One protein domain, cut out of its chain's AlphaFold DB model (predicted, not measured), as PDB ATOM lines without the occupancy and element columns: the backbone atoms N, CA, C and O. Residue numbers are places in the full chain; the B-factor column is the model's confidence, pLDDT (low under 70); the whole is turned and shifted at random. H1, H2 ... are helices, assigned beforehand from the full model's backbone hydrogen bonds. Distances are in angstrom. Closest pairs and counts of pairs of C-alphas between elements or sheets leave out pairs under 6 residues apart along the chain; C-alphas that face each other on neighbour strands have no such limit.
ATOM      1  N   PHE A   7     250.148 244.005 193.590       94.06
ATOM      2  CA  PHE A   7     251.135 242.970 193.274       94.06
ATOM      3  C   PHE A   7     250.487 241.643 192.857       94.06
ATOM      4  O   PHE A   7     250.814 241.087 191.811       94.06
ATOM      5  N   THR A   8     249.532 241.144 193.648       93.31
ATOM      6  CA  THR A   8     248.822 239.899 193.321       93.31
ATOM      7  C   THR A   8     247.828 240.092 192.178       93.31
ATOM      8  O   THR A   8     247.670 239.189 191.356       93.31
ATOM      9  N   GLY A   9     247.226 241.285 192.090       93.19
ATOM     10  CA  GLY A   9     246.341 241.706 191.003       93.19
ATOM     11  C   GLY A   9     246.999 241.616 189.627       93.19
ATOM     12  O   GLY A   9     246.469 240.995 188.711       93.19
ATOM     13  N   GLU A  10     248.190 242.196 189.492       95.25
ATOM     14  CA  GLU A  10     248.973 242.203 188.251       95.25
ATOM     15  C   GLU A  10     249.672 240.860 187.983       95.25
ATOM     16  O   GLU A  10     250.000 240.541 186.835       95.25
ATOM     17  N   GLY A  11     249.893 240.063 189.032       95.56
ATOM     18  CA  GLY A  11     250.552 238.763 188.961       95.56
ATOM     19  C   GLY A  11     249.665 237.661 188.381       95.56
ATOM     20  O   GLY A  11     249.998 237.126 187.323       95.56
ATOM     21  N   TRP A  12     248.560 237.344 189.071       97.06
ATOM     22  CA  TRP A  12     247.786 236.105 188.864       97.06
ATOM     23  C   TRP A  12     246.263 236.297 188.810       97.06
ATOM     24  O   TRP A  12     245.528 235.318 188.910       97.06
ATOM     25  N   LEU A  13     245.773 237.537 188.715       96.69
ATOM     26  CA  LEU A  13     244.336 237.845 188.701       96.69
ATOM     27  C   LEU A  13     243.881 238.540 187.410       96.69
ATOM     28  O   LEU A  13     242.795 239.119 187.377       96.69
ATOM     29  N   LYS A  14     244.688 238.494 186.343       96.94
ATOM     30  CA  LYS A  14     244.288 239.020 185.031       96.94
ATOM     31  C   LYS A  14     243.300 238.063 184.372       96.94
ATOM     32  O   LYS A  14     243.283 236.866 184.657       96.94
ATOM     33  N   ASP A  15     242.547 238.576 183.403       96.81
ATOM     34  CA  ASP A  15     241.605 237.769 182.620       96.81
ATOM     35  C   ASP A  15     242.279 236.542 181.988       96.81
ATOM     36  O   ASP A  15     241.716 235.450 182.017       96.81
ATOM     37  N   ASP A  16     243.510 236.690 181.487       97.06
ATOM     38  CA  ASP A  16     244.278 235.576 180.920       97.06
ATOM     39  C   ASP A  16     244.570 234.475 181.950       97.06
ATOM     40  O   ASP A  16     244.495 233.292 181.609       97.06
ATOM     41  N   ASP A  17     244.839 234.838 183.211       97.31
ATOM     42  CA  ASP A  17     245.086 233.877 184.290       97.31
ATOM     43  C   ASP A  17     243.806 233.086 184.594       97.31
ATOM     44  O   ASP A  17     243.824 231.854 184.644       97.31
ATOM     45  N   VAL A  18     242.666 233.777 184.696       96.88
ATOM     46  CA  VAL A  18     241.353 233.165 184.960       96.88
ATOM     47  C   VAL A  18     240.910 232.275 183.795       96.88
ATOM     48  O   VAL A  18     240.503 231.130 183.996       96.88
ATOM     49  N   VAL A  19     241.013 232.766 182.558       96.88
ATOM     50  CA  VAL A  19     240.612 232.023 181.352       96.88
ATOM     51  C   VAL A  19     241.532 230.829 181.098       96.88
ATOM     52  O   VAL A  19     241.085 229.825 180.538       96.88
ATOM     53  N   SER A  20     242.799 230.882 181.523       97.38
ATOM     54  CA  SER A  20     243.708 229.737 181.402       97.38
ATOM     55  C   SER A  20     243.194 228.498 182.148       97.38
ATOM     56  O   SER A  20     243.301 227.392 181.621       97.38
ATOM     57  N   LEU A  21     242.532 228.678 183.297       98.06
ATOM     58  CA  LEU A  21     241.982 227.584 184.107       98.06
ATOM     59  C   LEU A  21     240.850 226.841 183.385       98.06
ATOM     60  O   LEU A  21     240.710 225.627 183.520       98.06
ATOM     61  N   LEU A  22     240.081 227.527 182.534       98.12
ATOM     62  CA  LEU A  22     239.037 226.891 181.720       98.12
ATOM     63  C   LEU A  22     239.605 225.896 180.694       98.12
ATOM     64  O   LEU A  22     238.889 224.995 180.243       98.12
ATOM     65  N   LYS A  23     240.892 226.036 180.349       97.12
ATOM     66  CA  LYS A  23     241.616 225.156 179.424       97.12
ATOM     67  C   LYS A  23     242.193 223.914 180.109       97.12
ATOM     68  O   LYS A  23     242.722 223.062 179.408       97.12
ATOM     69  N   SER A  24     242.084 223.782 181.434       98.06
ATOM     70  CA  SER A  24     242.577 222.605 182.154       98.06
ATOM     71  C   SER A  24     241.897 221.320 181.673       98.06
ATOM     72  O   SER A  24     240.666 221.230 181.607       98.06
ATOM     73  N   ASP A  25     242.706 220.310 181.350       96.56
ATOM     74  CA  ASP A  25     242.231 219.037 180.796       96.56
ATOM     75  C   ASP A  25     241.579 218.122 181.841       96.56
ATOM     76  O   ASP A  25     240.697 217.332 181.500       96.56
ATOM     77  N   SER A  26     241.970 218.241 183.111       98.06
ATOM     78  CA  SER A  26     241.481 217.417 184.217       98.06
ATOM     79  C   SER A  26     241.151 218.271 185.439       98.06
ATOM     80  O   SER A  26     241.596 219.413 185.556       98.06
ATOM     81  N   TYR A  27     240.377 217.712 186.375       98.00
ATOM     82  CA  TYR A  27     240.106 218.394 187.644       98.00
ATOM     83  C   TYR A  27     241.391 218.600 188.459       98.00
ATOM     84  O   TYR A  27     241.532 219.625 189.113       98.00
ATOM     85  N   GLN A  28     242.364 217.687 188.349       97.62
ATOM     86  CA  GLN A  28     243.685 217.853 188.957       97.62
ATOM     87  C   GLN A  28     244.383 219.121 188.452       97.62
ATOM     88  O   GLN A  28     244.722 219.982 189.254       97.62
ATOM     89  N   SER A  29     244.556 219.276 187.134       97.81
ATOM     90  CA  SER A  29     245.251 220.450 186.594       97.81
ATOM     91  C   SER A  29     244.450 221.738 186.779       97.81
ATOM     92  O   SER A  29     245.036 222.810 186.911       97.81
ATOM     93  N   PHE A  30     243.117 221.662 186.832       98.25
ATOM     94  CA  PHE A  30     242.275 222.782 187.251       98.25
ATOM     95  C   PHE A  30     242.579 223.194 188.696       98.25
ATOM     96  O   PHE A  30     242.928 224.346 188.935       98.25
ATOM     97  N   TRP A  31     242.494 222.254 189.638       97.38
ATOM     98  CA  TRP A  31     242.665 222.509 191.065       97.38
ATOM     99  C   TRP A  31     244.089 222.960 191.408       97.38
ATOM    100  O   TRP A  31     244.264 223.959 192.098       97.38
ATOM    101  N   GLU A  32     245.115 222.285 190.887       97.12
ATOM    102  CA  GLU A  32     246.514 222.640 191.148       97.12
ATOM    103  C   GLU A  32     246.825 224.054 190.635       97.12
ATOM    104  O   GLU A  32     247.342 224.880 191.385       97.12
ATOM    105  N   ASN A  33     246.446 224.395 189.398       97.50
ATOM    106  CA  ASN A  33     246.702 225.737 188.859       97.50
ATOM    107  C   ASN A  33     245.876 226.827 189.558       97.50
ATOM    108  O   ASN A  33     246.354 227.949 189.726       97.50
ATOM    109  N   LEU A  34     244.653 226.505 189.989       97.94
ATOM    110  CA  LEU A  34     243.808 227.411 190.766       97.94
ATOM    111  C   LEU A  34     244.468 227.774 192.106       97.94
ATOM    112  O   LEU A  34     244.481 228.948 192.477       97.94
ATOM    113  N   GLN A  35     245.026 226.776 192.799       96.88
ATOM    114  CA  GLN A  35     245.572 226.888 194.156       96.88
ATOM    115  C   GLN A  35     247.010 227.427 194.217       96.88
ATOM    116  O   GLN A  35     247.432 227.881 195.280       96.88
ATOM    117  N   GLY A  36     247.769 227.365 193.119       97.00
ATOM    118  CA  GLY A  36     249.170 227.808 193.077       97.00
ATOM    119  C   GLY A  36     250.201 226.691 192.926       97.00
ATOM    120  O   GLY A  36     251.321 226.813 193.402       97.00
ATOM    121  N   GLY A  37     249.848 225.584 192.282       96.12
ATOM    122  CA  GLY A  37     250.753 224.490 191.932       96.12
ATOM    123  C   GLY A  37     250.407 223.160 192.599       96.12
ATOM    124  O   GLY A  37     249.503 223.060 193.430       96.12
ATOM    125  N   ALA A  38     251.142 222.122 192.205       94.44
ATOM    126  CA  ALA A  38     250.938 220.758 192.675       94.44
ATOM    127  C   ALA A  38     251.588 220.524 194.054       94.44
ATOM    128  O   ALA A  38     252.767 220.844 194.231       94.44
ATOM    129  N   PRO A  39     250.884 219.912 195.023       92.25
ATOM    130  CA  PRO A  39     251.498 219.467 196.270       92.25
ATOM    131  C   PRO A  39     252.606 218.420 196.046       92.25
ATOM    132  O   PRO A  39     252.480 217.579 195.156       92.25
ATOM    133  N   PRO A  40     253.682 218.413 196.861       91.19
ATOM    134  CA  PRO A  40     253.964 219.329 197.972       91.19
ATOM    135  C   PRO A  40     254.657 220.638 197.541       91.19
ATOM    136  O   PRO A  40     255.020 221.442 198.394       91.19
ATOM    137  N   ASN A  41     254.854 220.853 196.239       92.56
ATOM    138  CA  ASN A  41     255.607 221.975 195.675       92.56
ATOM    139  C   ASN A  41     254.701 223.177 195.355       92.56
ATOM    140  O   ASN A  41     254.897 223.876 194.360       92.56
ATOM    141  N   ASN A  42     253.679 223.417 196.179       92.75
ATOM    142  CA  ASN A  42     252.845 224.607 196.040       92.75
ATOM    143  C   ASN A  42     253.728 225.870 196.076       92.75
ATOM    144  O   ASN A  42     254.682 225.952 196.850       92.75
ATOM    145  N   PHE A  43     253.391 226.853 195.245       94.88
ATOM    146  CA  PHE A  43     254.079 228.138 195.100       94.88
ATOM    147  C   PHE A  43     255.496 228.069 194.519       94.88
ATOM    148  O   PHE A  43     256.248 229.048 194.591       94.88
ATOM    149  N   GLU A  44     255.864 226.948 193.891       95.44
ATOM    150  CA  GLU A  44     257.100 226.859 193.115       95.44
ATOM    151  C   GLU A  44     257.151 227.976 192.054       95.44
ATOM    152  O   GLU A  44     256.148 228.332 191.431       95.44
ATOM    153  N   ASN A  45     258.329 228.584 191.877       93.38
ATOM    154  CA  ASN A  45     258.539 229.741 190.996       93.38
ATOM    155  C   ASN A  45     257.636 230.954 191.306       93.38
ATOM    156  O   ASN A  45     257.326 231.743 190.413       93.38
ATOM    157  N   ASN A  46     257.244 231.123 192.575       93.69
ATOM    158  CA  ASN A  46     256.339 232.170 193.060       93.69
ATOM    159  C   ASN A  46     254.929 232.113 192.453       93.69
ATOM    160  O   ASN A  46     254.204 233.099 192.524       93.69
ATOM    161  N   PHE A  47     254.513 231.004 191.840       96.50
ATOM    162  CA  PHE A  47     253.193 230.923 191.222       96.50
ATOM    163  C   PHE A  47     252.088 230.800 192.281       96.50
ATOM    164  O   PHE A  47     251.962 229.767 192.925       96.50
ATOM    165  N   MET A  48     251.268 231.840 192.460       95.81
ATOM    166  CA  MET A  48     250.214 231.838 193.486       95.81
ATOM    167  C   MET A  48     248.911 231.173 193.029       95.81
ATOM    168  O   MET A  48     248.193 230.620 193.854       95.81
ATOM    169  N   GLY A  49     248.591 231.215 191.734       97.38
ATOM    170  CA  GLY A  49     247.263 230.836 191.248       97.38
ATOM    171  C   GLY A  49     246.170 231.832 191.662       97.38
ATOM    172  O   GLY A  49     246.353 232.662 192.557       97.38
ATOM    173  N   VAL A  50     245.022 231.766 190.985       98.06
ATOM    174  CA  VAL A  50     243.925 232.741 191.137       98.06
ATOM    175  C   VAL A  50     243.319 232.713 192.547       98.06
ATOM    176  O   VAL A  50     242.988 233.767 193.089       98.06
ATOM    177  N   HIS A  51     243.191 231.536 193.168       97.62
ATOM    178  CA  HIS A  51     242.624 231.409 194.514       97.62
ATOM    179  C   HIS A  51     243.523 232.083 195.554       97.62
ATOM    180  O   HIS A  51     243.116 233.027 196.231       97.62
ATOM    181  N   THR A  52     244.786 231.663 195.637       96.19
ATOM    182  CA  THR A  52     245.701 232.206 196.645       96.19
ATOM    183  C   THR A  52     245.949 233.691 196.397       96.19
ATOM    184  O   THR A  52     245.795 234.492 197.313       96.19
ATOM    185  N   ALA A  53     246.228 234.115 195.160       96.56
ATOM    186  CA  ALA A  53     246.385 235.539 194.852       96.56
ATOM    187  C   ALA A  53     245.139 236.368 195.216       96.56
ATOM    188  O   ALA A  53     245.270 237.499 195.689       96.56
ATOM    189  N   GLY A  54     243.944 235.793 195.046       96.19
ATOM    190  CA  GLY A  54     242.670 236.417 195.383       96.19
ATOM    191  C   GLY A  54     242.469 236.640 196.879       96.19
ATOM    192  O   GLY A  54     241.912 237.670 197.242       96.19
ATOM    193  N   HIS A  55     242.975 235.762 197.747       96.19
ATOM    194  CA  HIS A  55     243.049 236.026 199.191       96.19
ATOM    195  C   HIS A  55     244.028 237.163 199.515       96.19
ATOM    196  O   HIS A  55     243.718 238.089 200.269       96.19
ATOM    197  N   PHE A  56     245.208 237.137 198.891       94.81
ATOM    198  CA  PHE A  56     246.281 238.087 199.185       94.81
ATOM    199  C   PHE A  56     246.106 239.473 198.543       94.81
ATOM    200  O   PHE A  56     246.839 240.382 198.917       94.81
ATOM    201  N   ILE A  57     245.133 239.685 197.642       93.44
ATOM    202  CA  ILE A  57     244.826 241.032 197.116       93.44
ATOM    203  C   ILE A  57     244.305 241.972 198.203       93.44
ATOM    204  O   ILE A  57     244.616 243.159 198.180       93.44
ATOM    205  N   LEU A  58     243.525 241.447 199.157       89.19
ATOM    206  CA  LEU A  58     243.110 242.208 200.331       89.19
ATOM    207  C   LEU A  58     244.179 242.218 201.413       89.19
ATOM    208  O   LEU A  58     244.224 243.185 202.170       89.19
ATOM    209  N   GLY A  59     244.981 241.154 201.500       82.44
ATOM    210  CA  GLY A  59     246.063 241.021 202.467       82.44
ATOM    211  C   GLY A  59     245.619 241.179 203.926       82.44
ATOM    212  O   GLY A  59     244.434 241.225 204.262       82.44
ATOM    213  N   GLY A  60     246.608 241.279 204.814       84.81
ATOM    214  CA  GLY A  60     246.384 241.533 206.234       84.81
ATOM    215  C   GLY A  60     245.558 240.463 206.960       84.81
ATOM    216  O   GLY A  60     245.405 239.330 206.507       84.81
ATOM    217  N   ASP A  61     245.048 240.851 208.127       86.19
ATOM    218  CA  ASP A  61     244.292 239.987 209.040       86.19
ATOM    219  C   ASP A  61     242.781 240.302 208.955       86.19
ATOM    220  O   ASP A  61     242.416 241.477 209.178       86.19
ATOM    221  N   PRO A  62     241.906 239.323 208.624       90.38
ATOM    222  CA  PRO A  62     242.194 237.890 208.428       90.38
ATOM    223  C   PRO A  62     242.274 237.432 206.959       90.38
ATOM    224  O   PRO A  62     242.473 236.249 206.709       90.38
ATOM    225  N   ALA A  63     242.099 238.318 205.969       88.06
ATOM    226  CA  ALA A  63     241.900 237.910 204.571       88.06
ATOM    227  C   ALA A  63     243.071 237.106 203.965       88.06
ATOM    228  O   ALA A  63     242.828 236.228 203.135       88.06
ATOM    229  N   GLY A  64     244.311 237.378 204.393       88.25
ATOM    230  CA  GLY A  64     245.509 236.635 203.983       88.25
ATOM    231  C   GLY A  64     245.846 235.416 204.855       88.25
ATOM    232  O   GLY A  64     246.819 234.722 204.563       88.25
ATOM    233  N   ASP A  65     245.087 235.149 205.922       92.88
ATOM    234  CA  ASP A  65     245.285 233.980 206.782       92.88
ATOM    235  C   ASP A  65     244.493 232.783 206.245       92.88
ATOM    236  O   ASP A  65     243.267 232.820 206.139       92.88
ATOM    237  N   PHE A  66     245.186 231.688 205.938       90.62
ATOM    238  CA  PHE A  66     244.571 230.487 205.367       90.62
ATOM    239  C   PHE A  66     243.425 229.918 206.222       90.62
ATOM    240  O   PHE A  66     242.435 229.433 205.682       90.62
ATOM    241  N   THR A  67     243.536 229.990 207.548       92.25
ATOM    242  CA  THR A  67     242.562 229.410 208.482       92.25
ATOM    243  C   THR A  67     241.460 230.385 208.877       92.25
ATOM    244  O   THR A  67     240.312 229.977 209.052       92.25
ATOM    245  N   ALA A  68     241.795 231.669 209.007       95.25
ATOM    246  CA  ALA A  68     240.883 232.697 209.493       95.25
ATOM    247  C   ALA A  68     240.223 233.518 208.374       95.25
ATOM    248  O   ALA A  68     239.304 234.283 208.667       95.25
ATOM    249  N   SER A  69     240.621 233.349 207.106       96.31
ATOM    250  CA  SER A  69     240.097 234.130 205.974       96.31
ATOM    251  C   SER A  69     238.569 234.234 205.867       96.31
ATOM    252  O   SER A  69     238.118 235.319 205.491       96.31
ATOM    253  N   PRO A  70     237.741 233.238 206.267       96.06
ATOM    254  CA  PRO A  70     236.284 233.402 206.281       96.06
ATOM    255  C   PRO A  70     235.762 234.518 207.198       96.06
ATOM    256  O   PRO A  70     234.612 234.936 207.060       96.06
ATOM    257  N   ALA A  71     236.576 235.015 208.134       95.12
ATOM    258  CA  ALA A  71     236.220 236.139 208.993       95.12
ATOM    259  C   ALA A  71     236.298 237.506 208.275       95.12
ATOM    260  O   ALA A  71     235.783 238.492 208.805       95.12
ATOM    261  N   ASP A  72     236.879 237.587 207.067       95.94
ATOM    262  CA  ASP A  72     236.706 238.745 206.182       95.94
ATOM    263  C   ASP A  72     235.498 238.508 205.248       95.94
ATOM    264  O   ASP A  72     235.504 237.543 204.482       95.94
ATOM    265  N   PRO A  73     234.475 239.388 205.220       95.56
ATOM    266  CA  PRO A  73     233.304 239.225 204.349       95.56
ATOM    267  C   PRO A  73     233.613 239.069 202.850       95.56
ATOM    268  O   PRO A  73     232.793 238.529 202.108       95.56
ATOM    269  N   TYR A  74     234.777 239.537 202.387       95.88
ATOM    270  CA  TYR A  74     235.228 239.343 201.010       95.88
ATOM    271  C   TYR A  74     235.408 237.866 200.643       95.88
ATOM    272  O   TYR A  74     235.205 237.519 199.481       95.88
ATOM    273  N   PHE A  75     235.702 236.999 201.619       97.25
ATOM    274  CA  PHE A  75     235.831 235.554 201.432       97.25
ATOM    275  C   PHE A  75     234.683 234.975 200.603       97.25
ATOM    276  O   PHE A  75     234.910 234.247 199.642       97.25
ATOM    277  N   PHE A  76     233.443 235.353 200.920       97.75
ATOM    278  CA  PHE A  76     232.262 234.814 200.251       97.75
ATOM    279  C   PHE A  76     232.141 235.283 198.797       97.75
ATOM    280  O   PHE A  76     231.750 234.502 197.935       97.75
ATOM    281  N   PHE A  77     232.524 236.526 198.490       97.75
ATOM    282  CA  PHE A  77     232.548 237.024 197.109       97.75
ATOM    283  C   PHE A  77     233.688 236.400 196.298       97.75
ATOM    284  O   PHE A  77     233.502 236.050 195.129       97.75
ATOM    285  N   HIS A  78     234.851 236.227 196.929       97.50
ATOM    286  CA  HIS A  78     235.974 235.515 196.338       97.50
ATOM    287  C   HIS A  78     235.577 234.073 196.002       97.50
ATOM    288  O   HIS A  78     235.617 233.692 194.835       97.50
ATOM    289  N   HIS A  79     235.075 233.306 196.973       98.50
ATOM    290  CA  HIS A  79     234.682 231.913 196.760       98.50
ATOM    291  C   HIS A  79     233.468 231.742 195.840       98.50
ATOM    292  O   HIS A  79     233.429 230.761 195.106       98.50
ATOM    293  N   ALA A  80     232.532 232.695 195.774       98.62
ATOM    294  CA  ALA A  80     231.490 232.682 194.742       98.62
ATOM    295  C   ALA A  80     232.080 232.832 193.326       98.62
ATOM    296  O   ALA A  80     231.606 232.214 192.376       98.62
ATOM    297  N   SER A  81     233.151 233.617 193.174       98.00
ATOM    298  CA  SER A  81     233.866 233.746 191.896       98.00
ATOM    299  C   SER A  81     234.648 232.472 191.549       98.00
ATOM    300  O   SER A  81     234.682 232.072 190.386       98.00
ATOM    301  N   ILE A  82     235.229 231.807 192.553       98.56
ATOM    302  CA  ILE A  82     235.894 230.505 192.401       98.56
ATOM    303  C   ILE A  82     234.884 229.421 192.001       98.56
ATOM    304  O   ILE A  82     235.134 228.679 191.052       98.56
ATOM    305  N   ASP A  83     233.721 229.371 192.651       98.62
ATOM    306  CA  ASP A  83     232.652 228.433 192.303       98.62
ATOM    307  C   ASP A  83     232.100 228.704 190.897       98.62
ATOM    308  O   ASP A  83     231.941 227.774 190.114       98.62
ATOM    309  N   ARG A  84     231.929 229.973 190.495       98.44
ATOM    310  CA  ARG A  84     231.575 230.333 189.108       98.44
ATOM    311  C   ARG A  84     232.592 229.816 188.097       98.44
ATOM    312  O   ARG A  84     232.207 229.341 187.024       98.44
ATOM    313  N   LEU A  85     233.884 229.906 188.406       98.31
ATOM    314  CA  LEU A  85     234.938 229.402 187.533       98.31
ATOM    315  C   LEU A  85     234.900 227.871 187.432       98.31
ATOM    316  O   LEU A  85     234.963 227.334 186.324       98.31
ATOM    317  N   TYR A  86     234.743 227.179 188.563       98.50
ATOM    318  CA  TYR A  86     234.600 225.724 188.608       98.50
ATOM    319  C   TYR A  86     233.357 225.254 187.846       98.50
ATOM    320  O   TYR A  86     233.464 224.422 186.943       98.50
ATOM    321  N   TRP A  87     232.208 225.875 188.110       98.50
ATOM    322  CA  TRP A  87     230.956 225.652 187.397       98.50
ATOM    323  C   TRP A  87     231.120 225.842 185.887       98.50
ATOM    324  O   TRP A  87     230.685 224.999 185.099       98.50
ATOM    325  N   THR A  88     231.792 226.914 185.457       98.50
ATOM    326  CA  THR A  88     232.049 227.165 184.031       98.50
ATOM    327  C   THR A  88     232.907 226.047 183.439       98.50
ATOM    328  O   THR A  88     232.557 225.490 182.399       98.50
ATOM    329  N   TRP A  89     233.996 225.661 184.114       98.62
ATOM    330  CA  TRP A  89     234.872 224.574 183.671       98.62
ATOM    331  C   TRP A  89     234.126 223.237 183.552       98.62
ATOM    332  O   TRP A  89     234.298 222.539 182.545       98.62
ATOM    333  N   GLN A  90     233.263 222.903 184.516       98.44
ATOM    334  CA  GLN A  90     232.416 221.709 184.468       98.44
ATOM    335  C   GLN A  90     231.473 221.735 183.256       98.44
ATOM    336  O   GLN A  90     231.385 220.751 182.516       98.44
ATOM    337  N   ASN A  91     230.824 222.876 182.999       98.06
ATOM    338  CA  ASN A  91     229.821 223.020 181.942       98.06
ATOM    339  C   ASN A  91     230.385 222.986 180.512       98.06
ATOM    340  O   ASN A  91     229.627 222.782 179.564       98.06
ATOM    341  N   LEU A  92     231.705 223.101 180.333       98.19
ATOM    342  CA  LEU A  92     232.347 222.887 179.030       98.19
ATOM    343  C   LEU A  92     232.310 221.415 178.582       98.19
ATOM    344  O   LEU A  92     232.297 221.150 177.381       98.19
ATOM    345  N   LYS A  93     232.306 220.458 179.525       98.12
ATOM    346  CA  LYS A  93     232.178 219.010 179.257       98.12
ATOM    347  C   LYS A  93     231.443 218.289 180.405       98.12
ATOM    348  O   LYS A  93     232.062 217.499 181.123       98.12
ATOM    349  N   PRO A  94     230.128 218.513 180.596       97.25
ATOM    350  CA  PRO A  94     229.406 218.048 181.786       97.25
ATOM    351  C   PRO A  94     229.491 216.538 182.031       97.25
ATOM    352  O   PRO A  94     229.632 216.113 183.176       97.25
ATOM    353  N   SER A  95     229.458 215.721 180.971       97.12
ATOM    354  CA  SER A  95     229.526 214.256 181.073       97.12
ATOM    355  C   SER A  95     230.848 213.740 181.643       97.12
ATOM    356  O   SER A  95     230.876 212.665 182.230       97.12
ATOM    357  N   GLU A  96     231.933 214.496 181.470       97.56
ATOM    358  CA  GLU A  96     233.275 214.140 181.946       97.56
ATOM    359  C   GLU A  96     233.618 214.851 183.261       97.56
ATOM    360  O   GLU A  96     234.332 214.304 184.097       97.56
ATOM    361  N   ARG A  97     233.131 216.085 183.440       98.12
ATOM    362  CA  ARG A  97     233.652 217.014 184.450       98.12
ATOM    363  C   ARG A  97     232.772 217.197 185.676       98.12
ATOM    364  O   ARG A  97     233.305 217.542 186.723       98.12
ATOM    365  N   THR A  98     231.462 216.945 185.581       97.44
ATOM    366  CA  THR A  98     230.536 217.169 186.711       97.44
ATOM    367  C   THR A  98     230.985 216.395 187.948       97.44
ATOM    368  O   THR A  98     231.080 216.961 189.023       97.44
ATOM    369  N   LYS A  99     231.358 215.123 187.777       97.12
ATOM    370  CA  LYS A  99     231.800 214.239 188.867       97.12
ATOM    371  C   LYS A  99     233.317 214.017 188.894       97.12
ATOM    372  O   LYS A  99     233.781 213.034 189.470       97.12
ATOM    373  N   ALA A 100     234.092 214.870 188.222       97.69
ATOM    374  CA  ALA A 100     235.544 214.747 188.234       97.69
ATOM    375  C   ALA A 100     236.083 215.084 189.632       97.69
ATOM    376  O   ALA A 100     235.702 216.092 190.221       97.69
ATOM    377  N   LEU A 101     236.972 214.235 190.146       97.00
ATOM    378  CA  LEU A 101     237.512 214.324 191.500       97.00
ATOM    379  C   LEU A 101     239.013 214.022 191.485       97.00
ATOM    380  O   LEU A 101     239.502 213.272 190.640       97.00
ATOM    381  N   TYR A 102     239.745 214.641 192.402       96.12
ATOM    382  CA  TYR A 102     241.186 214.494 192.562       96.12
ATOM    383  C   TYR A 102     241.557 214.761 194.016       96.12
ATOM    384  O   TYR A 102     240.961 215.621 194.663       96.12
ATOM    385  N   GLY A 103     242.592 214.067 194.479       94.88
ATOM    386  CA  GLY A 103     243.264 214.369 195.731       94.88
ATOM    387  C   GLY A 103     242.928 213.407 196.871       94.88
ATOM    388  O   GLY A 103     242.020 212.577 196.770       94.88
TER     389      GLY A 103
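AT A GLANCE: This is residues 7 to 103 of the 150 residues of the protein "Di-copper centre-containing protein" of Alternaria alternata (UniProt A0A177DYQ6). One long helix, H5, packs alongside a cluster of short helices, H1 to H4, with H4 in the middle of the cluster. The small helix H6 sits by the last residues of H5, and two long loops join H3 to H4 and H4 to H5. The printed part has 97 residues with six named helices, H1 to H6 in chain order, and no named strand: its class is all helix. It is compact, with a radius of gyration of the C-alphas of 13.4 A and spans of 41 by 29 by 26 A.

IN THESE COORDINATES: H1, residues 7 to 12, begins at C-alpha 7 (251.135, 242.970, 193.274). H2 is residues 15 to 22, H3 residues 27 to 35 and H4 residues 49 to 56. H5, residues 74 to 91, measures 25.7 A from C-alpha 74 (235.228, 239.343, 201.010). H6, residues 94 to 97, ends at C-alpha 97 (233.652, 217.014, 184.450).

HOW THE PARTS SIT: H4 is the hub, touching four helices. It touches H1 at a shallow tilt of 22 degrees, opposite ways, the closest C-alphas, of Thr 8 and Ala 53, being 5.2 A apart. H4 and H5 form a helical hairpin at 11 degrees; residues 75 to 82 alone of H5 touch H4, closest at the C-alphas of Gly 54 and His 78, 6.8 A. H2 and H3 form another, at 27 degrees, with the C-alphas of Leu 21 and Phe 30 closest at 5.7 A. H1 and H5 are apart. Every O i to N i+4 pair is within hydrogen-bond range in H1, H3, H4 and H5, and 2 of 4 in H2; H6 is too short for one.

THE WHOLE: The C-alphas farthest apart, of Asp 61 and Ser 95, are 40.8 A apart. The printed part has no cut. The links H3 to H4 and H4 to H5 are long. No printed residue is under 70 in pLDDT.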